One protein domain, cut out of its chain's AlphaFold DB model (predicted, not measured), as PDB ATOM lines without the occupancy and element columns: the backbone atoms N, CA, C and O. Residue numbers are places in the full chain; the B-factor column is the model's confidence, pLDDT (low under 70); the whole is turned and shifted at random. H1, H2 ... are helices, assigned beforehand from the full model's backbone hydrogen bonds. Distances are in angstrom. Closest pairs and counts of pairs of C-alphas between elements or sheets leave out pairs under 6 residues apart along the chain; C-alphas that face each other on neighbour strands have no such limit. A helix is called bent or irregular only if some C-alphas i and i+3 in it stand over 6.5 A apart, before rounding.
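AT A GLANCE: This is residues 31 to 49, 60 to 126 and 279 to 348 of the 568 residues of an uncharacterized protein of Plasmodiophora brassicae (UniProt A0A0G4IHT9). Seven helices make a flat body: the long H7 runs past the side-by-side pair H1 and H2, H3 crosses H2 and meets H7 with its first residues, 87 to 91, and H4 at one end lies far from crossed H5 and H6 at the other. The 156 printed residues hold H1 to H7 in chain order and no named strand, all helix. The whole is compact, radius of gyration of the C-alphas 17.0 A, spanning 48 by 48 by 25 A.

IN THESE COORDINATES: H1 is residues 38 to 47, from C-alpha 38 at (-5.713, -27.984, 25.613). H2 is 65 to 81, irregular, with C-alphas 72 and 75 7.2 A apart and a kink of 48 degrees near 73. H3 is 87 to 100, H4 103 to 124 (30.1 A), H5 284 to 299, H6 305 to 318. H7, 321 to 347, spans 38.2 A, ending at (-14.041, -43.340, 0.569).

HOW THE PARTS SIT: H2 and H7 are the hub. They only just touch, with 3 pairs of C-alphas within 8 A, closest Gly 67 and Arg 337, 6.4 A. Among the other pairs that touch, each with its closest C-alphas, residues 70 to 75 of H2 touch H1, opposite ways at a shallow tilt of 23 degrees, Gly 39 and Ala 71 at 4.8 A. Residues 65 to 69 of H2 touch residues 106 to 113 of H4 at a steep 49 degrees, Ala 65 and Tyr 109 at 4.7 A. H3 touches H7 at a steep 46 degrees, Pro 87 and Ile 329 at 4.8 A. H5 touches H7 at Ala 284 and Tyr 327, 4.6 A, and H6 at Val 289 and Ile 312, 6.7 A. H4 and H7 are apart. O i to N i+4 pairs are all within hydrogen-bond range in H3 and H6; elsewhere 4 of 6 in H1, 11 of 13 in H2, 16 of 18 in H4, 10 of 12 in H5 and 21 of 23 in H7.

THE WHOLE: The C-alphas of Thr 102 and Glu 302 are farthest apart, 51.5 A. The cuts leave out residues 50 to 59, a 10.8 A gap, and 127 to 278, 21.4 A. The links printed whole are tight. Residues 31 to 49, 125 to 126 and 348 have pLDDT under 70.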
ATOM      1  N   ASP A  31       8.924 -20.663  31.967       54.72
ATOM      2  CA  ASP A  31       8.011 -20.134  32.996       54.72
ATOM      3  C   ASP A  31       7.483 -18.718  32.705       54.72
ATOM      4  O   ASP A  31       6.511 -18.274  33.309       54.72
ATOM      5  N   SER A  32       8.096 -17.996  31.761       56.28
ATOM      6  CA  SER A  32       7.634 -16.665  31.340       56.28
ATOM      7  C   SER A  32       6.491 -16.701  30.312       56.28
ATOM      8  O   SER A  32       5.979 -15.650  29.910       56.28
ATOM      9  N   LEU A  33       6.077 -17.893  29.866       56.22
ATOM     10  CA  LEU A  33       5.100 -18.072  28.794       56.22
ATOM     11  C   LEU A  33       3.712 -18.434  29.358       56.22
ATOM     12  O   LEU A  33       3.564 -19.469  30.002       56.22
ATOM     13  N   PRO A  34       2.654 -17.645  29.078       55.78
ATOM     14  CA  PRO A  34       1.317 -17.936  29.586       55.78
ATOM     15  C   PRO A  34       0.739 -19.211  28.956       55.78
ATOM     16  O   PRO A  34       0.647 -19.316  27.721       55.78
ATOM     17  N   GLU A  35       0.324 -20.148  29.812       57.69
ATOM     18  CA  GLU A  35      -0.278 -21.429  29.438       57.69
ATOM     19  C   GLU A  35      -1.615 -21.230  28.706       57.69
ATOM     20  O   GLU A  35      -2.473 -20.473  29.149       57.69
ATOM     21  N   LEU A  36      -1.799 -21.907  27.568       62.50
ATOM     22  CA  LEU A  36      -3.111 -22.028  26.918       62.50
ATOM     23  C   LEU A  36      -3.754 -23.365  27.264       62.50
ATOM     24  O   LEU A  36      -3.041 -24.361  27.406       62.50
ATOM     25  N   SER A  37      -5.081 -23.411  27.323       63.12
ATOM     26  CA  SER A  37      -5.853 -24.644  27.529       63.12
ATOM     27  C   SER A  37      -5.685 -25.641  26.371       63.12
ATOM     28  O   SER A  37      -5.330 -25.274  25.247       63.12
ATOM     29  N   LEU A  38      -5.912 -26.933  26.625       63.91
ATOM     30  CA  LEU A  38      -5.713 -27.984  25.613       63.91
ATOM     31  C   LEU A  38      -6.679 -27.824  24.421       63.91
ATOM     32  O   LEU A  38      -6.291 -28.070  23.274       63.91
ATOM     33  N   GLY A  39      -7.901 -27.343  24.681       62.00
ATOM     34  CA  GLY A  39      -8.882 -26.998  23.649       62.00
ATOM     35  C   GLY A  39      -8.460 -25.801  22.787       62.00
ATOM     36  O   GLY A  39      -8.551 -25.864  21.556       62.00
ATOM     37  N   GLU A  40      -7.907 -24.743  23.392       63.28
ATOM     38  CA  GLU A  40      -7.387 -23.578  22.654       63.28
ATOM     39  C   GLU A  40      -6.218 -23.952  21.738       63.28
ATOM     40  O   GLU A  40      -6.124 -23.453  20.617       63.28
ATOM     41  N   LEU A  41      -5.349 -24.874  22.162       64.44
ATOM     42  CA  LEU A  41      -4.228 -25.354  21.347       64.44
ATOM     43  C   LEU A  41      -4.704 -26.107  20.086       64.44
ATOM     44  O   LEU A  41      -4.130 -25.927  19.006       64.44
ATOM     45  N   LEU A  42      -5.782 -26.896  20.185       63.03
ATOM     46  CA  LEU A  42      -6.427 -27.523  19.019       63.03
ATOM     47  C   LEU A  42      -7.123 -26.489  18.123       63.03
ATOM     48  O   LEU A  42      -7.094 -26.616  16.891       63.03
ATOM     49  N   ALA A  43      -7.698 -25.444  18.722       63.22
ATOM     50  CA  ALA A  43      -8.337 -24.339  18.014       63.22
ATOM     51  C   ALA A  43      -7.333 -23.378  17.346       63.22
ATOM     52  O   ALA A  43      -7.661 -22.765  16.334       63.22
ATOM     53  N   ILE A  44      -6.076 -23.292  17.798       60.94
ATOM     54  CA  ILE A  44      -5.032 -22.452  17.169       60.94
ATOM     55  C   ILE A  44      -4.726 -22.888  15.728       60.94
ATOM     56  O   ILE A  44      -4.430 -22.058  14.863       60.94
ATOM     57  N   ARG A  45      -4.901 -24.173  15.401       53.47
ATOM     58  CA  ARG A  45      -4.895 -24.632  14.001       53.47
ATOM     59  C   ARG A  45      -5.976 -23.937  13.155       53.47
ATOM     60  O   ARG A  45      -5.818 -23.814  11.934       53.47
ATOM     61  N   GLN A  46      -7.065 -23.516  13.788       49.88
ATOM     62  CA  GLN A  46      -8.256 -22.942  13.175       49.88
ATOM     63  C   GLN A  46      -8.178 -21.409  13.055       49.88
ATOM     64  O   GLN A  46      -8.677 -20.896  12.052       49.88
ATOM     65  N   ASP A  47      -7.451 -20.687  13.925       37.81
ATOM     66  CA  ASP A  47      -7.601 -19.222  14.097       37.81
ATOM     67  C   ASP A  47      -6.365 -18.309  13.957       37.81
ATOM     68  O   ASP A  47      -6.368 -17.183  14.436       37.81
ATOM     69  N   GLU A  48      -5.353 -18.672  13.166       39.62
ATOM     70  CA  GLU A  48      -4.255 -17.723  12.876       39.62
ATOM     71  C   GLU A  48      -4.428 -16.944  11.550       39.62
ATOM     72  O   GLU A  48      -4.352 -17.539  10.464       39.62
ATOM     73  N   PRO A  49      -4.589 -15.602  11.586       41.66
ATOM     74  CA  PRO A  49      -4.197 -14.692  10.519       41.66
ATOM     75  C   PRO A  49      -2.849 -14.038  10.872       41.66
ATOM     76  O   PRO A  49      -2.783 -12.885  11.286       41.66
ATOM     77  N   LYS A  60      -9.291 -21.994   4.421       70.06
ATOM     78  CA  LYS A  60      -8.940 -22.943   5.490       70.06
ATOM     79  C   LYS A  60      -9.795 -24.207   5.301       70.06
ATOM     80  O   LYS A  60     -10.999 -24.039   5.168       70.06
ATOM     81  N   PRO A  61      -9.211 -25.422   5.284       71.25
ATOM     82  CA  PRO A  61      -9.978 -26.650   5.095       71.25
ATOM     83  C   PRO A  61     -10.962 -26.861   6.242       71.25
ATOM     84  O   PRO A  61     -10.651 -26.483   7.374       71.25
ATOM     85  N   ALA A  62     -12.091 -27.483   5.917       80.69
ATOM     86  CA  ALA A  62     -13.145 -27.814   6.862       80.69
ATOM     87  C   ALA A  62     -12.662 -28.773   7.958       80.69
ATOM     88  O   ALA A  62     -11.822 -29.649   7.712       80.69
ATOM     89  N   VAL A  63     -13.190 -28.595   9.165       82.12
ATOM     90  CA  VAL A  63     -12.925 -29.442  10.330       82.12
ATOM     91  C   VAL A  63     -13.977 -30.551  10.423       82.12
ATOM     92  O   VAL A  63     -15.171 -30.297  10.325       82.12
ATOM     93  N   SER A  64     -13.526 -31.792  10.636       84.88
ATOM     94  CA  SER A  64     -14.401 -32.959  10.834       84.88
ATOM     95  C   SER A  64     -15.139 -32.926  12.183       84.88
ATOM     96  O   SER A  64     -14.651 -32.335  13.149       84.88
ATOM     97  N   ALA A  65     -16.276 -33.626  12.281       85.25
ATOM     98  CA  ALA A  65     -17.093 -33.748  13.494       85.25
ATOM     99  C   ALA A  65     -16.279 -34.256  14.697       85.25
ATOM    100  O   ALA A  65     -16.313 -33.668  15.778       85.25
ATOM    101  N   PHE A  66     -15.442 -35.275  14.474       85.44
ATOM    102  CA  PHE A  66     -14.511 -35.786  15.485       85.44
ATOM    103  C   PHE A  66     -13.503 -34.716  15.937       85.44
ATOM    104  O   PHE A  66     -13.161 -34.629  17.112       85.44
ATOM    105  N   GLY A  67     -13.065 -33.842  15.026       84.25
ATOM    106  CA  GLY A  67     -12.180 -32.724  15.353       84.25
ATOM    107  C   GLY A  67     -12.820 -31.723  16.319       84.25
ATOM    108  O   GLY A  67     -12.150 -31.261  17.243       84.25
ATOM    109  N   TYR A  68     -14.114 -31.426  16.155       85.50
ATOM    110  CA  TYR A  68     -14.866 -30.586  17.095       85.50
ATOM    111  C   TYR A  68     -15.098 -31.271  18.445       85.50
ATOM    112  O   TYR A  68     -15.008 -30.615  19.488       85.50
ATOM    113  N   PHE A  69     -15.339 -32.582  18.441       87.69
ATOM    114  CA  PHE A  69     -15.449 -33.365  19.668       87.69
ATOM    115  C   PHE A  69     -14.148 -33.368  20.467       87.69
ATOM    116  O   PHE A  69     -14.173 -33.063  21.659       87.69
ATOM    117  N   CYS A  70     -13.010 -33.629  19.818       83.44
ATOM    118  CA  CYS A  70     -11.708 -33.557  20.471       83.44
ATOM    119  C   CYS A  70     -11.427 -32.151  21.004       83.44
ATOM    120  O   CYS A  70     -11.003 -32.017  22.144       83.44
ATOM    121  N   ALA A  71     -11.713 -31.096  20.236       80.62
ATOM    122  CA  ALA A  71     -11.502 -29.724  20.704       80.62
ATOM    123  C   ALA A  71     -12.309 -29.386  21.971       80.62
ATOM    124  O   ALA A  71     -11.831 -28.621  22.803       80.62
ATOM    125  N   SER A  72     -13.506 -29.962  22.122       82.50
ATOM    126  CA  SER A  72     -14.424 -29.636  23.222       82.50
ATOM    127  C   SER A  72     -14.259 -30.543  24.445       82.50
ATOM    128  O   SER A  72     -14.413 -30.083  25.569       82.50
ATOM    129  N   ASN A  73     -13.958 -31.829  24.240       82.69
ATOM    130  CA  ASN A  73     -13.988 -32.834  25.310       82.69
ATOM    131  C   ASN A  73     -12.605 -33.346  25.720       82.69
ATOM    132  O   ASN A  73     -12.485 -33.933  26.790       82.69
ATOM    133  N   LEU A  74     -11.554 -33.134  24.917       82.25
ATOM    134  CA  LEU A  74     -10.226 -33.677  25.226       82.25
ATOM    135  C   LEU A  74      -9.692 -33.169  26.567       82.25
ATOM    136  O   LEU A  74      -9.084 -33.929  27.306       82.25
ATOM    137  N   GLU A  75      -9.941 -31.908  26.904       80.25
ATOM    138  CA  GLU A  75      -9.462 -31.323  28.156       80.25
ATOM    139  C   GLU A  75     -10.147 -31.914  29.387       80.25
ATOM    140  O   GLU A  75      -9.467 -32.281  30.342       80.25
ATOM    141  N   ALA A  76     -11.472 -32.078  29.338       81.75
ATOM    142  CA  ALA A  76     -12.214 -32.757  30.394       81.75
ATOM    143  C   ALA A  76     -11.710 -34.199  30.567       81.75
ATOM    144  O   ALA A  76     -11.409 -34.623  31.675       81.75
ATOM    145  N   ILE A  77     -11.500 -34.914  29.456       82.56
ATOM    146  CA  ILE A  77     -11.005 -36.295  29.473       82.56
ATOM    147  C   ILE A  77      -9.592 -36.384  30.062       82.56
ATOM    148  O   ILE A  77      -9.328 -37.263  30.877       82.56
ATOM    149  N   VAL A  78      -8.685 -35.483  29.682       81.19
ATOM    150  CA  VAL A  78      -7.308 -35.460  30.203       81.19
ATOM    151  C   VAL A  78      -7.281 -35.090  31.687       81.19
ATOM    152  O   VAL A  78      -6.472 -35.631  32.435       81.19
ATOM    153  N   LYS A  79      -8.182 -34.211  32.132       83.31
ATOM    154  CA  LYS A  79      -8.305 -33.844  33.544       83.31
ATOM    155  C   LYS A  79      -8.833 -35.001  34.399       83.31
ATOM    156  O   LYS A  79      -8.310 -35.216  35.487       83.31
ATOM    157  N   ASP A  80      -9.814 -35.749  33.897       81.12
ATOM    158  CA  ASP A  80     -10.424 -36.883  34.608       81.12
ATOM    159  C   ASP A  80      -9.464 -38.076  34.762       81.12
ATOM    160  O   ASP A  80      -9.524 -38.797  35.754       81.12
ATOM    161  N   LEU A  81      -8.579 -38.292  33.784       76.69
ATOM    162  CA  LEU A  81      -7.630 -39.412  33.771       76.69
ATOM    163  C   LEU A  81      -6.364 -39.152  34.599       76.69
ATOM    164  O   LEU A  81      -5.627 -40.085  34.911       76.69
ATOM    165  N   GLY A  82      -6.119 -37.896  34.969       70.88
ATOM    166  CA  GLY A  82      -4.927 -37.494  35.696       70.88
ATOM    167  C   GLY A  82      -3.658 -37.465  34.830       70.88
ATOM    168  O   GLY A  82      -3.630 -37.940  33.692       70.88
ATOM    169  N   PRO A  83      -2.576 -36.876  35.362       71.62
ATOM    170  CA  PRO A  83      -1.367 -36.584  34.605       71.62
ATOM    171  C   PRO A  83      -0.488 -37.804  34.333       71.62
ATOM    172  O   PRO A  83       0.553 -37.596  33.734       71.62
ATOM    173  N   ASP A  84      -0.855 -39.025  34.748       73.38
ATOM    174  CA  ASP A  84       0.020 -40.210  34.693       73.38
ATOM    175  C   ASP A  84      -0.323 -41.200  33.559       73.38
ATOM    176  O   ASP A  84       0.492 -42.042  33.193       73.38
ATOM    177  N   VAL A  85      -1.465 -41.031  32.881       77.12
ATOM    178  CA  VAL A  85      -1.887 -41.906  31.767       77.12
ATOM    179  C   VAL A  85      -1.156 -41.576  30.460       77.12
ATOM    180  O   VAL A  85      -1.110 -40.418  30.031       77.12
ATOM    181  N   GLU A  86      -0.572 -42.585  29.814       78.44
ATOM    182  CA  GLU A  86       0.190 -42.441  28.567       78.44
ATOM    183  C   GLU A  86      -0.637 -41.773  27.441       78.44
ATOM    184  O   GLU A  86      -1.820 -42.096  27.260       78.44
ATOM    185  N   PRO A  87      -0.044 -40.887  26.606       74.81
ATOM    186  CA  PRO A  87      -0.755 -40.204  25.515       74.81
ATOM    187  C   PRO A  87      -1.453 -41.138  24.516       74.81
ATOM    188  O   PRO A  87      -2.411 -40.734  23.846       74.81
ATOM    189  N   GLY A  88      -0.966 -42.377  24.392       76.56
ATOM    190  CA  GLY A  88      -1.567 -43.425  23.567       76.56
ATOM    191  C   GLY A  88      -2.857 -44.010  24.149       76.56
ATOM    192  O   GLY A  88      -3.757 -44.353  23.383       76.56
ATOM    193  N   ASP A  89      -2.991 -44.073  25.474       81.06
ATOM    194  CA  ASP A  89      -4.191 -44.595  26.137       81.06
ATOM    195  C   ASP A  89      -5.283 -43.529  26.242       81.06
ATOM    196  O   ASP A  89      -6.454 -43.826  26.006       81.06
ATOM    197  N   ILE A  90      -4.896 -42.259  26.418       80.81
ATOM    198  CA  ILE A  90      -5.817 -41.114  26.304       80.81
ATOM    199  C   ILE A  90      -6.514 -41.126  24.938       80.81
ATOM    200  O   ILE A  90      -7.719 -40.909  24.844       80.81
ATOM    201  N   CYS A  91      -5.782 -41.447  23.869       78.25
ATOM    202  CA  CYS A  91      -6.352 -41.572  22.530       78.25
ATOM    203  C   CYS A  91      -7.417 -42.672  22.426       78.25
ATOM    204  O   CYS A  91      -8.476 -42.441  21.841       78.25
ATOM    205  N   LYS A  92      -7.167 -43.851  23.006       85.00
ATOM    206  CA  LYS A  92      -8.142 -44.953  23.009       85.00
ATOM    207  C   LYS A  92      -9.412 -44.555  23.758       85.00
ATOM    208  O   LYS A  92     -10.500 -44.778  23.246       85.00
ATOM    209  N   ILE A  93      -9.265 -43.882  24.898       85.44
ATOM    210  CA  ILE A  93     -10.387 -43.429  25.731       85.44
ATOM    211  C   ILE A  93     -11.187 -42.321  25.034       85.44
ATOM    212  O   ILE A  93     -12.413 -42.304  25.093       85.44
ATOM    213  N   VAL A  94     -10.523 -41.402  24.329       85.06
ATOM    214  CA  VAL A  94     -11.205 -40.386  23.508       85.06
ATOM    215  C   VAL A  94     -12.004 -41.047  22.383       85.06
ATOM    216  O   VAL A  94     -13.123 -40.618  22.102       85.06
ATOM    217  N   LEU A  95     -11.459 -42.090  21.750       83.06
ATOM    218  CA  LEU A  95     -12.165 -42.831  20.706       83.06
ATOM    219  C   LEU A  95     -13.348 -43.625  21.273       83.06
ATOM    220  O   LEU A  95     -14.425 -43.606  20.687       83.06
ATOM    221  N   GLU A  96     -13.172 -44.260  22.426       87.06
ATOM    222  CA  GLU A  96     -14.233 -44.965  23.144       87.06
ATOM    223  C   GLU A  96     -15.362 -44.012  23.563       87.06
ATOM    224  O   GLU A  96     -16.535 -44.278  23.309       87.06
ATOM    225  N   LYS A  97     -15.030 -42.838  24.111       86.12
ATOM    226  CA  LYS A  97     -16.029 -41.801  24.411       86.12
ATOM    227  C   LYS A  97     -16.716 -41.286  23.143       86.12
ATOM    228  O   LYS A  97     -17.888 -40.929  23.200       86.12
ATOM    229  N   TRP A  98     -16.035 -41.281  21.994       85.75
ATOM    230  CA  TRP A  98     -16.650 -40.929  20.711       85.75
ATOM    231  C   TRP A  98     -17.647 -41.984  20.208       85.75
ATOM    232  O   TRP A  98     -18.699 -41.637  19.664       85.75
ATOM    233  N   THR A  99     -17.351 -43.272  20.393       85.75
ATOM    234  CA  THR A  99     -18.261 -44.361  20.004       85.75
ATOM    235  C   THR A  99     -19.430 -44.522  20.973       85.75
ATOM    236  O   THR A  99     -20.508 -44.912  20.537       85.75
ATOM    237  N   GLN A 100     -19.246 -44.174  22.250       87.25
ATOM    238  CA  GLN A 100     -20.300 -44.171  23.272       87.25
ATOM    239  C   GLN A 100     -21.261 -42.971  23.174       87.25
ATOM    240  O   GLN A 100     -22.326 -43.003  23.790       87.25
ATOM    241  N   LEU A 101     -20.922 -41.916  22.417       87.38
ATOM    242  CA  LEU A 101     -21.859 -40.818  22.155       87.38
ATOM    243  C   LEU A 101     -23.106 -41.351  21.455       87.38
ATOM    244  O   LEU A 101     -23.017 -42.035  20.432       87.38
ATOM    245  N   THR A 102     -24.262 -40.953  21.978       90.12
ATOM    246  CA  THR A 102     -25.549 -41.165  21.309       90.12
ATOM    247  C   THR A 102     -25.562 -40.474  19.947       90.12
ATOM    248  O   THR A 102     -24.889 -39.457  19.743       90.12
ATOM    249  N   ASP A 103     -26.362 -40.989  19.012       86.75
ATOM    250  CA  ASP A 103     -26.478 -40.395  17.677       86.75
ATOM    251  C   ASP A 103     -26.961 -38.936  17.742       86.75
ATOM    252  O   ASP A 103     -26.533 -38.104  16.946       86.75
ATOM    253  N   GLU A 104     -27.758 -38.575  18.754       87.56
ATOM    254  CA  GLU A 104     -28.185 -37.195  19.006       87.56
ATOM    255  C   GLU A 104     -27.019 -36.272  19.385       87.56
ATOM    256  O   GLU A 104     -26.899 -35.165  18.856       87.56
ATOM    257  N   GLN A 105     -26.125 -36.725  20.267       87.44
ATOM    258  CA  GLN A 105     -24.944 -35.955  20.658       87.44
ATOM    259  C   GLN A 105     -23.924 -35.879  19.517       87.44
ATOM    260  O   GLN A 105     -23.314 -34.829  19.303       87.44
ATOM    261  N   ARG A 106     -23.767 -36.960  18.740       87.75
ATOM    262  CA  ARG A 106     -22.904 -36.981  17.550       87.75
ATOM    263  C   ARG A 106     -23.402 -35.998  16.488       87.75
ATOM    264  O   ARG A 106     -22.597 -35.244  15.936       87.75
ATOM    265  N   LYS A 107     -24.721 -35.908  16.299       89.94
ATOM    266  CA  LYS A 107     -25.371 -34.998  15.346       89.94
ATOM    267  C   LYS A 107     -25.060 -33.520  15.604       89.94
ATOM    268  O   LYS A 107     -24.989 -32.741  14.656       89.94
ATOM    269  N   ILE A 108     -24.819 -33.114  16.856       90.06
ATOM    270  CA  ILE A 108     -24.389 -31.740  17.186       90.06
ATOM    271  C   ILE A 108     -23.021 -31.436  16.554       90.06
ATOM    272  O   ILE A 108     -22.816 -30.362  15.979       90.06
ATOM    273  N   TYR A 109     -22.087 -32.387  16.635       89.44
ATOM    274  CA  TYR A 109     -20.746 -32.252  16.065       89.44
ATOM    275  C   TYR A 109     -20.746 -32.398  14.540       89.44
ATOM    276  O   TYR A 109     -20.025 -31.661  13.867       89.44
ATOM    277  N   GLU A 110     -21.577 -33.286  13.990       88.94
ATOM    278  CA  GLU A 110     -21.785 -33.440  12.541       88.94
ATOM    279  C   GLU A 110     -22.359 -32.163  11.927       88.94
ATOM    280  O   GLU A 110     -21.747 -31.590  11.031       88.94
ATOM    281  N   ALA A 111     -23.422 -31.600  12.510       89.38
ATOM    282  CA  ALA A 111     -23.999 -30.340  12.046       89.38
ATOM    283  C   ALA A 111     -23.001 -29.167  12.110       89.38
ATOM    284  O   ALA A 111     -23.093 -28.211  11.332       89.38
ATOM    285  N   ARG A 112     -22.043 -29.198  13.050       88.38
ATOM    286  CA  ARG A 112     -20.967 -28.201  13.110       88.38
ATOM    287  C   ARG A 112     -19.929 -28.413  12.005       88.38
ATOM    288  O   ARG A 112     -19.468 -27.421  11.439       88.38
ATOM    289  N   ALA A 113     -19.592 -29.663  11.702       88.25
ATOM    290  CA  ALA A 113     -18.690 -30.029  10.615       88.25
ATOM    291  C   ALA A 113     -19.276 -29.690   9.240       88.25
ATOM    292  O   ALA A 113     -18.578 -29.089   8.425       88.25
ATOM    293  N   ASP A 114     -20.564 -29.958   9.020       86.75
ATOM    294  CA  ASP A 114     -21.260 -29.653   7.766       86.75
ATOM    295  C   ASP A 114     -21.264 -28.148   7.480       86.75
ATOM    296  O   ASP A 114     -20.924 -27.711   6.381       86.75
ATOM    297  N   LYS A 115     -21.526 -27.320   8.499       86.88
ATOM    298  CA  LYS A 115     -21.441 -25.854   8.369       86.88
ATOM    299  C   LYS A 115     -20.036 -25.370   8.000       86.88
ATOM    300  O   LYS A 115     -19.896 -24.394   7.259       86.88
ATOM    301  N   ASP A 116     -18.986 -26.004   8.523       83.50
ATOM    302  CA  ASP A 116     -17.607 -25.639   8.177       83.50
ATOM    303  C   ASP A 116     -17.206 -26.171   6.788       83.50
ATOM    304  O   ASP A 116     -16.459 -25.504   6.065       83.50
ATOM    305  N   LEU A 117     -17.770 -27.308   6.366       84.00
ATOM    306  CA  LEU A 117     -17.662 -27.829   5.004       84.00
ATOM    307  C   LEU A 117     -18.313 -26.884   3.991       84.00
ATOM    308  O   LEU A 117     -17.640 -26.454   3.055       84.00
ATOM    309  N   GLU A 118     -19.549 -26.445   4.228       85.75
ATOM    310  CA  GLU A 118     -20.230 -25.446   3.395       85.75
ATOM    311  C   GLU A 118     -19.436 -24.137   3.313       85.75
ATOM    312  O   GLU A 118     -19.270 -23.542   2.240       85.75
ATOM    313  N   ARG A 119     -18.896 -23.678   4.450       86.00
ATOM    314  CA  ARG A 119     -18.024 -22.501   4.511       86.00
ATOM    315  C   ARG A 119     -16.772 -22.701   3.655       86.00
ATOM    316  O   ARG A 119     -16.374 -21.765   2.954       86.00
ATOM    317  N   TYR A 120     -16.157 -23.881   3.693       81.06
ATOM    318  CA  TYR A 120     -14.981 -24.205   2.889       81.06
ATOM    319  C   TYR A 120     -15.300 -24.260   1.391       81.06
ATOM    320  O   TYR A 120     -14.620 -23.614   0.590       81.06
ATOM    321  N   GLU A 121     -16.374 -24.948   1.015       79.94
ATOM    322  CA  GLU A 121     -16.843 -25.062  -0.366       79.94
ATOM    323  C   GLU A 121     -17.226 -23.708  -0.961       79.94
ATOM    324  O   GLU A 121     -16.830 -23.375  -2.081       79.94
ATOM    325  N   ARG A 122     -17.927 -22.866  -0.193       82.62
ATOM    326  CA  ARG A 122     -18.277 -21.503  -0.608       82.62
ATOM    327  C   ARG A 122     -17.041 -20.645  -0.873       82.62
ATOM    328  O   ARG A 122     -17.084 -19.793  -1.755       82.62
ATOM    329  N   GLN A 123     -15.954 -20.859  -0.133       78.88
ATOM    330  CA  GLN A 123     -14.693 -20.153  -0.367       78.88
ATOM    331  C   GLN A 123     -13.845 -20.777  -1.490       78.88
ATOM    332  O   GLN A 123     -12.993 -20.088  -2.055       78.88
ATOM    333  N   LEU A 124     -14.035 -22.067  -1.798       73.38
ATOM    334  CA  LEU A 124     -13.397 -22.747  -2.931       73.38
ATOM    335  C   LEU A 124     -14.039 -22.372  -4.264       73.38
ATOM    336  O   LEU A 124     -13.329 -22.312  -5.271       73.38
ATOM    337  N   LYS A 125     -15.353 -22.109  -4.277       69.50
ATOM    338  CA  LYS A 125     -16.047 -21.608  -5.465       69.50
ATOM    339  C   LYS A 125     -15.337 -20.333  -5.935       69.50
ATOM    340  O   LYS A 125     -15.260 -19.363  -5.175       69.50
ATOM    341  N   PRO A 126     -14.768 -20.320  -7.153       59.34
ATOM    342  CA  PRO A 126     -14.074 -19.148  -7.645       59.34
ATOM    343  C   PRO A 126     -15.077 -17.999  -7.694       59.34
ATOM    344  O   PRO A 126     -16.090 -18.071  -8.386       59.34
ATOM    345  N   LYS A 279      -5.321 -32.546   5.776       78.12
ATOM    346  CA  LYS A 279      -4.011 -32.008   6.157       78.12
ATOM    347  C   LYS A 279      -3.292 -33.002   7.066       78.12
ATOM    348  O   LYS A 279      -3.868 -33.448   8.058       78.12
ATOM    349  N   HIS A 280      -2.023 -33.258   6.740       77.31
ATOM    350  CA  HIS A 280      -1.116 -34.118   7.503       77.31
ATOM    351  C   HIS A 280      -1.101 -33.740   8.992       77.31
ATOM    352  O   HIS A 280      -1.193 -32.541   9.286       77.31
ATOM    353  N   PRO A 281      -0.965 -34.713   9.910       83.06
ATOM    354  CA  PRO A 281      -0.941 -34.427  11.330       83.06
ATOM    355  C   PRO A 281       0.286 -33.595  11.702       83.06
ATOM    356  O   PRO A 281       1.354 -33.712  11.080       83.06
ATOM    357  N   LEU A 282       0.105 -32.739  12.701       84.56
ATOM    358  CA  LEU A 282       1.137 -31.922  13.323       84.56
ATOM    359  C   LEU A 282       1.874 -32.746  14.389       84.56
ATOM    360  O   LEU A 282       1.273 -33.506  15.139       84.56
ATOM    361  N   SER A 283       3.196 -32.582  14.445       88.31
ATOM    362  CA  SER A 283       4.023 -33.116  15.533       88.31
ATOM    363  C   SER A 283       3.850 -32.272  16.805       88.31
ATOM    364  O   SER A 283       3.498 -31.095  16.704       88.31
ATOM    365  N   ALA A 284       4.159 -32.835  17.977       86.56
ATOM    366  CA  ALA A 284       4.100 -32.150  19.274       86.56
ATOM    367  C   ALA A 284       4.867 -30.814  19.251       86.56
ATOM    368  O   ALA A 284       4.333 -29.771  19.626       86.56
ATOM    369  N   TYR A 285       6.064 -30.815  18.656       85.19
ATOM    370  CA  TYR A 285       6.855 -29.599  18.451       85.19
ATOM    371  C   TYR A 285       6.142 -28.558  17.574       85.19
ATOM    372  O   TYR A 285       6.230 -27.361  17.821       85.19
ATOM    373  N   LEU A 286       5.412 -28.979  16.536       86.25
ATOM    374  CA  LEU A 286       4.708 -28.038  15.659       86.25
ATOM    375  C   LEU A 286       3.493 -27.405  16.343       86.25
ATOM    376  O   LEU A 286       3.185 -26.254  16.037       86.25
ATOM    377  N   PHE A 287       2.835 -28.116  17.263       82.50
ATOM    378  CA  PHE A 287       1.827 -27.516  18.138       82.50
ATOM    379  C   PHE A 287       2.455 -26.449  19.032       82.50
ATOM    380  O   PHE A 287       1.971 -25.322  19.045       82.50
ATOM    381  N   PHE A 288       3.586 -26.757  19.668       84.06
ATOM    382  CA  PHE A 288       4.345 -25.794  20.468       84.06
ATOM    383  C   PHE A 288       4.767 -24.554  19.655       84.06
ATOM    384  O   PHE A 288       4.512 -23.413  20.041       84.06
ATOM    385  N   VAL A 289       5.334 -24.741  18.460       84.44
ATOM    386  CA  VAL A 289       5.703 -23.619  17.584       84.44
ATOM    387  C   VAL A 289       4.476 -22.796  17.195       84.44
ATOM    388  O   VAL A 289       4.562 -21.574  17.170       84.44
ATOM    389  N   ALA A 290       3.338 -23.417  16.879       80.25
ATOM    390  CA  ALA A 290       2.142 -22.684  16.463       80.25
ATOM    391  C   ALA A 290       1.648 -21.708  17.542       80.25
ATOM    392  O   ALA A 290       1.176 -20.622  17.212       80.25
ATOM    393  N   THR A 291       1.807 -22.068  18.811       77.19
ATOM    394  CA  THR A 291       1.206 -21.360  19.945       77.19
ATOM    395  C   THR A 291       2.135 -20.281  20.476       77.19
ATOM    396  O   THR A 291       1.707 -19.171  20.796       77.19
ATOM    397  N   HIS A 292       3.433 -20.582  20.500       77.19
ATOM    398  CA  HIS A 292       4.452 -19.667  21.001       77.19
ATOM    399  C   HIS A 292       4.949 -18.717  19.926       77.19
ATOM    400  O   HIS A 292       5.197 -17.553  20.223       77.19
ATOM    401  N   ARG A 293       4.988 -19.123  18.651       77.56
ATOM    402  CA  ARG A 293       5.422 -18.228  17.568       77.56
ATOM    403  C   ARG A 293       4.595 -16.949  17.509       77.56
ATOM    404  O   ARG A 293       5.181 -15.885  17.341       77.56
ATOM    405  N   ALA A 294       3.270 -17.026  17.632       76.38
ATOM    406  CA  ALA A 294       2.412 -15.843  17.567       76.38
ATOM    407  C   ALA A 294       2.676 -14.869  18.731       76.38
ATOM    408  O   ALA A 294       2.664 -13.656  18.532       76.38
ATOM    409  N   LYS A 295       2.968 -15.394  19.926       73.00
ATOM    410  CA  LYS A 295       3.262 -14.599  21.127       73.00
ATOM    411  C   LYS A 295       4.682 -14.023  21.098       73.00
ATOM    412  O   LYS A 295       4.843 -12.819  21.260       73.00
ATOM    413  N   VAL A 296       5.679 -14.840  20.766       75.00
ATOM    414  CA  VAL A 296       7.088 -14.425  20.653       75.00
ATOM    415  C   VAL A 296       7.269 -13.415  19.516       75.00
ATOM    416  O   VAL A 296       8.000 -12.450  19.674       75.00
ATOM    417  N   THR A 297       6.535 -13.547  18.404       77.94
ATOM    418  CA  THR A 297       6.557 -12.534  17.327       77.94
ATOM    419  C   THR A 297       5.948 -11.199  17.775       77.94
ATOM    420  O   THR A 297       6.348 -10.158  17.271       77.94
ATOM    421  N   LYS A 298       4.987 -11.197  18.711       80.12
ATOM    422  CA  LYS A 298       4.426  -9.956  19.276       80.12
ATOM    423  C   LYS A 298       5.373  -9.305  20.284       80.12
ATOM    424  O   LYS A 298       5.491  -8.088  20.286       80.12
ATOM    425  N   GLN A 299       6.025 -10.106  21.126       74.69
ATOM    426  CA  GLN A 299       6.968  -9.624  22.140       74.69
ATOM    427  C   GLN A 299       8.300  -9.169  21.528       74.69
ATOM    428  O   GLN A 299       8.869  -8.175  21.959       74.69
ATOM    429  N   PHE A 300       8.756  -9.853  20.478       72.06
ATOM    430  CA  PHE A 300       9.996  -9.566  19.760       72.06
ATOM    431  C   PHE A 300       9.701  -9.235  18.295       72.06
ATOM    432  O   PHE A 300      10.215  -9.879  17.383       72.06
ATOM    433  N   ALA A 301       8.852  -8.231  18.066       75.44
ATOM    434  CA  ALA A 301       8.481  -7.792  16.717       75.44
ATOM    435  C   ALA A 301       9.675  -7.248  15.900       75.44
ATOM    436  O   ALA A 301       9.628  -7.247  14.672       75.44
ATOM    437  N   GLU A 302      10.738  -6.822  16.587       73.75
ATOM    438  CA  GLU A 302      11.992  -6.301  16.023       73.75
ATOM    439  C   GLU A 302      12.961  -7.416  15.574       73.75
ATOM    440  O   GLU A 302      13.838  -7.178  14.744       73.75
ATOM    441  N   LEU A 303      12.829  -8.642  16.106       73.88
ATOM    442  CA  LEU A 303      13.760  -9.734  15.809       73.88
ATOM    443  C   LEU A 303      13.394 -10.457  14.509       73.88
ATOM    444  O   LEU A 303      12.228 -10.642  14.149       73.88
ATOM    445  N   SER A 304      14.425 -10.933  13.811       79.69
ATOM    446  CA  SER A 304      14.250 -11.737  12.606       79.69
ATOM    447  C   SER A 304      13.499 -13.032  12.918       79.69
ATOM    448  O   SER A 304      13.727 -13.693  13.933       79.69
ATOM    449  N   PHE A 305      12.648 -13.461  11.982       76.81
ATOM    450  CA  PHE A 305      11.943 -14.744  12.057       76.81
ATOM    451  C   PHE A 305      12.890 -15.928  12.324       76.81
ATOM    452  O   PHE A 305      12.505 -16.878  13.004       76.81
ATOM    453  N   THR A 306      14.116 -15.876  11.794       85.31
ATOM    454  CA  THR A 306      15.128 -16.921  11.997       85.31
ATOM    455  C   THR A 306      15.566 -17.010  13.457       85.31
ATOM    456  O   THR A 306      15.733 -18.114  13.969       85.31
ATOM    457  N   ASP A 307      15.696 -15.876  14.140       83.12
ATOM    458  CA  ASP A 307      16.142 -15.826  15.533       83.12
ATOM    459  C   ASP A 307      15.005 -16.219  16.476       83.12
ATOM    460  O   ASP A 307      15.203 -17.025  17.380       83.12
ATOM    461  N   ILE A 308      13.775 -15.789  16.170       81.50
ATOM    462  CA  ILE A 308      12.557 -16.262  16.847       81.50
ATOM    463  C   ILE A 308      12.431 -17.789  16.747       81.50
ATOM    464  O   ILE A 308      12.117 -18.455  17.731       81.50
ATOM    465  N   ALA A 309      12.692 -18.369  15.572       84.00
ATOM    466  CA  ALA A 309      12.622 -19.816  15.385       84.00
ATOM    467  C   ALA A 309      13.707 -20.573  16.170       84.00
ATOM    468  O   ALA A 309      13.422 -21.654  16.681       84.00
ATOM    469  N   LYS A 310      14.923 -20.016  16.284       86.31
ATOM    470  CA  LYS A 310      15.997 -20.586  17.113       86.31
ATOM    471  C   LYS A 310      15.625 -20.568  18.593       86.31
ATOM    472  O   LYS A 310      15.661 -21.623  19.213       86.31
ATOM    473  N   MET A 311      15.144 -19.432  19.105       81.62
ATOM    474  CA  MET A 311      14.695 -19.315  20.499       81.62
ATOM    475  C   MET A 311      13.603 -20.337  20.836       81.62
ATOM    476  O   MET A 311      13.692 -21.027  21.843       81.62
ATOM    477  N   ILE A 312      12.600 -20.502  19.966       85.50
ATOM    478  CA  ILE A 312      11.539 -21.505  20.165       85.50
ATOM    479  C   ILE A 312      12.112 -22.934  20.133       85.50
ATOM    480  O   ILE A 312      11.669 -23.796  20.888       85.50
ATOM    481  N   GLY A 313      13.099 -23.195  19.274       86.31
ATOM    482  CA  GLY A 313      13.781 -24.486  19.212       86.31
ATOM    483  C   GLY A 313      14.570 -24.814  20.482       86.31
ATOM    484  O   GLY A 313      14.556 -25.966  20.910       86.31
ATOM    485  N   ASP A 314      15.216 -23.819  21.085       86.12
ATOM    486  CA  ASP A 314      15.983 -23.988  22.321       86.12
ATOM    487  C   ASP A 314      15.053 -24.176  23.528       86.12
ATOM    488  O   ASP A 314      15.227 -25.135  24.275       86.12
ATOM    489  N   VAL A 315      13.964 -23.399  23.625       85.81
ATOM    490  CA  VAL A 315      12.937 -23.610  24.665       85.81
ATOM    491  C   VAL A 315      12.350 -25.024  24.588       85.81
ATOM    492  O   VAL A 315      12.173 -25.664  25.615       85.81
ATOM    493  N   TRP A 316      12.092 -25.562  23.390       86.12
ATOM    494  CA  TRP A 316      11.584 -26.934  23.252       86.12
ATOM    495  C   TRP A 316      12.576 -28.009  23.724       86.12
ATOM    496  O   TRP A 316      12.151 -29.060  24.208       86.12
ATOM    497  N   LYS A 317      13.885 -27.776  23.569       87.12
ATOM    498  CA  LYS A 317      14.922 -28.701  24.056       87.12
ATOM    499  C   LYS A 317      15.037 -28.669  25.577       87.12
ATOM    500  O   LYS A 317      15.238 -29.724  26.171       87.12
ATOM    501  N   ASP A 318      14.870 -27.492  26.170       84.62
ATOM    502  CA  ASP A 318      14.977 -27.283  27.616       84.62
ATOM    503  C   ASP A 318      13.697 -27.690  28.379       84.62
ATOM    504  O   ASP A 318      13.702 -27.769  29.606       84.62
ATOM    505  N   MET A 319      12.597 -27.988  27.676       83.38
ATOM    506  CA  MET A 319      11.338 -28.416  28.294       83.38
ATOM    507  C   MET A 319      11.407 -29.819  28.916       83.38
ATOM    508  O   MET A 319      11.846 -30.804  28.300       83.38
ATOM    509  N   THR A 320      10.827 -29.942  30.112       86.44
ATOM    510  CA  THR A 320      10.682 -31.226  30.810       86.44
ATOM    511  C   THR A 320       9.696 -32.153  30.087       86.44
ATOM    512  O   THR A 320       8.881 -31.722  29.263       86.44
ATOM    513  N   ALA A 321       9.776 -33.459  30.364       82.81
ATOM    514  CA  ALA A 321       8.867 -34.447  29.773       82.81
ATOM    515  C   ALA A 321       7.393 -34.146  30.110       82.81
ATOM    516  O   ALA A 321       6.528 -34.272  29.252       82.81
ATOM    517  N   GLU A 322       7.116 -33.641  31.314       81.62
ATOM    518  CA  GLU A 322       5.771 -33.260  31.767       81.62
ATOM    519  C   GLU A 322       5.182 -32.102  30.951       81.62
ATOM    520  O   GLU A 322       4.028 -32.147  30.524       81.62
ATOM    521  N   GLN A 323       5.992 -31.085  30.654       81.62
ATOM    522  CA  GLN A 323       5.567 -29.941  29.845       81.62
ATOM    523  C   GLN A 323       5.361 -30.337  28.376       81.62
ATOM    524  O   GLN A 323       4.449 -29.837  27.708       81.62
ATOM    525  N   ARG A 324       6.185 -31.262  27.861       85.31
ATOM    526  CA  ARG A 324       6.042 -31.818  26.505       85.31
ATOM    527  C   ARG A 324       4.840 -32.751  26.380       85.31
ATOM    528  O   ARG A 324       4.205 -32.747  25.322       85.31
ATOM    529  N   ARG A 325       4.453 -33.440  27.458       82.31
ATOM    530  CA  ARG A 325       3.318 -34.376  27.514       82.31
ATOM    531  C   ARG A 325       2.027 -33.773  26.970       82.31
ATOM    532  O   ARG A 325       1.339 -34.392  26.162       82.31
ATOM    533  N   LYS A 326       1.728 -32.521  27.332       82.94
ATOM    534  CA  LYS A 326       0.553 -31.790  26.826       82.94
ATOM    535  C   LYS A 326       0.527 -31.723  25.295       82.94
ATOM    536  O   LYS A 326      -0.511 -31.942  24.674       82.94
ATOM    537  N   TYR A 327       1.676 -31.451  24.679       84.38
ATOM    538  CA  TYR A 327       1.816 -31.366  23.226       84.38
ATOM    539  C   TYR A 327       1.887 -32.746  22.559       84.38
ATOM    540  O   TYR A 327       1.456 -32.894  21.414       84.38
ATOM    541  N   GLU A 328       2.384 -33.761  23.260       87.25
ATOM    542  CA  GLU A 328       2.386 -35.153  22.799       87.25
ATOM    543  C   GLU A 328       0.970 -35.735  22.731       87.25
ATOM    544  O   GLU A 328       0.628 -36.358  21.724       87.25
ATOM    545  N   ILE A 329       0.118 -35.438  23.719       83.94
ATOM    546  CA  ILE A 329      -1.315 -35.780  23.703       83.94
ATOM    547  C   ILE A 329      -2.022 -35.109  22.515       83.94
ATOM    548  O   ILE A 329      -2.814 -35.730  21.810       83.94
ATOM    549  N   LEU A 330      -1.711 -33.842  22.228       80.25
ATOM    550  CA  LEU A 330      -2.266 -33.153  21.055       80.25
ATOM    551  C   LEU A 330      -1.831 -33.801  19.739       80.25
ATOM    552  O   LEU A 330      -2.640 -33.957  18.821       80.25
ATOM    553  N   ALA A 331      -0.559 -34.184  19.640       85.69
ATOM    554  CA  ALA A 331      -0.017 -34.831  18.454       85.69
ATOM    555  C   ALA A 331      -0.626 -36.220  18.223       85.69
ATOM    556  O   ALA A 331      -0.919 -36.576  17.076       85.69
ATOM    557  N   SER A 332      -0.850 -36.996  19.288       83.75
ATOM    558  CA  SER A 332      -1.479 -38.314  19.194       83.75
ATOM    559  C   SER A 332      -2.949 -38.205  18.766       83.75
ATOM    560  O   SER A 332      -3.365 -38.898  17.830       83.75
ATOM    561  N   VAL A 333      -3.700 -37.251  19.322       79.94
ATOM    562  CA  VAL A 333      -5.090 -36.973  18.920       79.94
ATOM    563  C   VAL A 333      -5.176 -36.467  17.474       79.94
ATOM    564  O   VAL A 333      -6.012 -36.939  16.699       79.94
ATOM    565  N   ASP A 334      -4.288 -35.562  17.047       81.56
ATOM    566  CA  ASP A 334      -4.283 -35.047  15.668       81.56
ATOM    567  C   ASP A 334      -3.894 -36.117  14.634       81.56
ATOM    568  O   ASP A 334      -4.392 -36.106  13.498       81.56
ATOM    569  N   LYS A 335      -3.046 -37.076  15.027       85.12
ATOM    570  CA  LYS A 335      -2.725 -38.268  14.230       85.12
ATOM    571  C   LYS A 335      -3.959 -39.146  14.024       85.12
ATOM    572  O   LYS A 335      -4.190 -39.580  12.894       85.12
ATOM    573  N   MET A 336      -4.774 -39.355  15.060       81.12
ATOM    574  CA  MET A 336      -6.041 -40.089  14.929       81.12
ATOM    575  C   MET A 336      -7.042 -39.357  14.041       81.12
ATOM    576  O   MET A 336      -7.591 -39.963  13.121       81.12
ATOM    577  N   ARG A 337      -7.222 -38.045  14.249       84.38
ATOM    578  CA  ARG A 337      -8.069 -37.206  13.386       84.38
ATOM    579  C   ARG A 337      -7.675 -37.369  11.919       84.38
ATOM    580  O   ARG A 337      -8.538 -37.602  11.082       84.38
ATOM    581  N   TYR A 338      -6.381 -37.275  11.603       81.88
ATOM    582  CA  TYR A 338      -5.911 -37.483  10.233       81.88
ATOM    583  C   TYR A 338      -6.204 -38.893   9.720       81.88
ATOM    584  O   TYR A 338      -6.581 -39.026   8.564       81.88
ATOM    585  N   GLY A 339      -6.059 -39.930  10.549       81.12
ATOM    586  CA  GLY A 339      -6.425 -41.299  10.179       81.12
ATOM    587  C   GLY A 339      -7.897 -41.420   9.773       81.12
ATOM    588  O   GLY A 339      -8.189 -41.907   8.683       81.12
ATOM    589  N   ILE A 340      -8.806 -40.899  10.602       80.06
ATOM    590  CA  ILE A 340     -10.257 -40.909  10.348       80.06
ATOM    591  C   ILE A 340     -10.597 -40.077   9.101       80.06
ATOM    592  O   ILE A 340     -11.308 -40.544   8.214       80.06
ATOM    593  N   GLU A 341     -10.049 -38.865   8.983       79.94
ATOM    594  CA  GLU A 341     -10.269 -38.005   7.815       79.94
ATOM    595  C   GLU A 341      -9.700 -38.608   6.527       79.94
ATOM    596  O   GLU A 341     -10.312 -38.471   5.472       79.94
ATOM    597  N   MET A 342      -8.547 -39.280   6.583       80.44
ATOM    598  CA  MET A 342      -7.966 -39.970   5.431       80.44
ATOM    599  C   MET A 342      -8.813 -41.159   5.000       80.44
ATOM    600  O   MET A 342      -8.960 -41.366   3.800       80.44
ATOM    601  N   GLN A 343      -9.382 -41.916   5.940       79.00
ATOM    602  CA  GLN A 343     -10.319 -42.995   5.621       79.00
ATOM    603  C   GLN A 343     -11.602 -42.447   4.985       79.00
ATOM    604  O   GLN A 343     -12.057 -42.985   3.978       79.00
ATOM    605  N   ALA A 344     -12.157 -41.354   5.517       77.19
ATOM    606  CA  ALA A 344     -13.317 -40.684   4.927       77.19
ATOM    607  C   ALA A 344     -13.004 -40.118   3.530       77.19
ATOM    608  O   ALA A 344     -13.777 -40.297   2.594       77.19
ATOM    609  N   TRP A 345     -11.832 -39.501   3.356       73.81
ATOM    610  CA  TRP A 345     -11.384 -38.981   2.066       73.81
ATOM    611  C   TRP A 345     -11.120 -40.095   1.049       73.81
ATOM    612  O   TRP A 345     -11.516 -39.960  -0.105       73.81
ATOM    613  N   ALA A 346     -10.517 -41.209   1.471       76.38
ATOM    614  CA  ALA A 346     -10.299 -42.377   0.623       76.38
ATOM    615  C   ALA A 346     -11.617 -42.995   0.135       76.38
ATOM    616  O   ALA A 346     -11.658 -43.504  -0.980       76.38
ATOM    617  N   LYS A 347     -12.684 -42.913   0.940       74.00
ATOM    618  CA  LYS A 347     -14.041 -43.340   0.569       74.00
ATOM    619  C   LYS A 347     -14.798 -42.313  -0.282       74.00
ATOM    620  O   LYS A 347     -15.765 -42.675  -0.934       74.00
ATOM    621  N   SER A 348     -14.389 -41.044  -0.276       67.69
ATOM    622  CA  SER A 348     -15.071 -39.988  -1.030       67.69
ATOM    623  C   SER A 348     -14.749 -40.041  -2.532       67.69
ATOM    624  O   SER A 348     -13.604 -40.276  -2.925       67.69
TER     625      SER A 348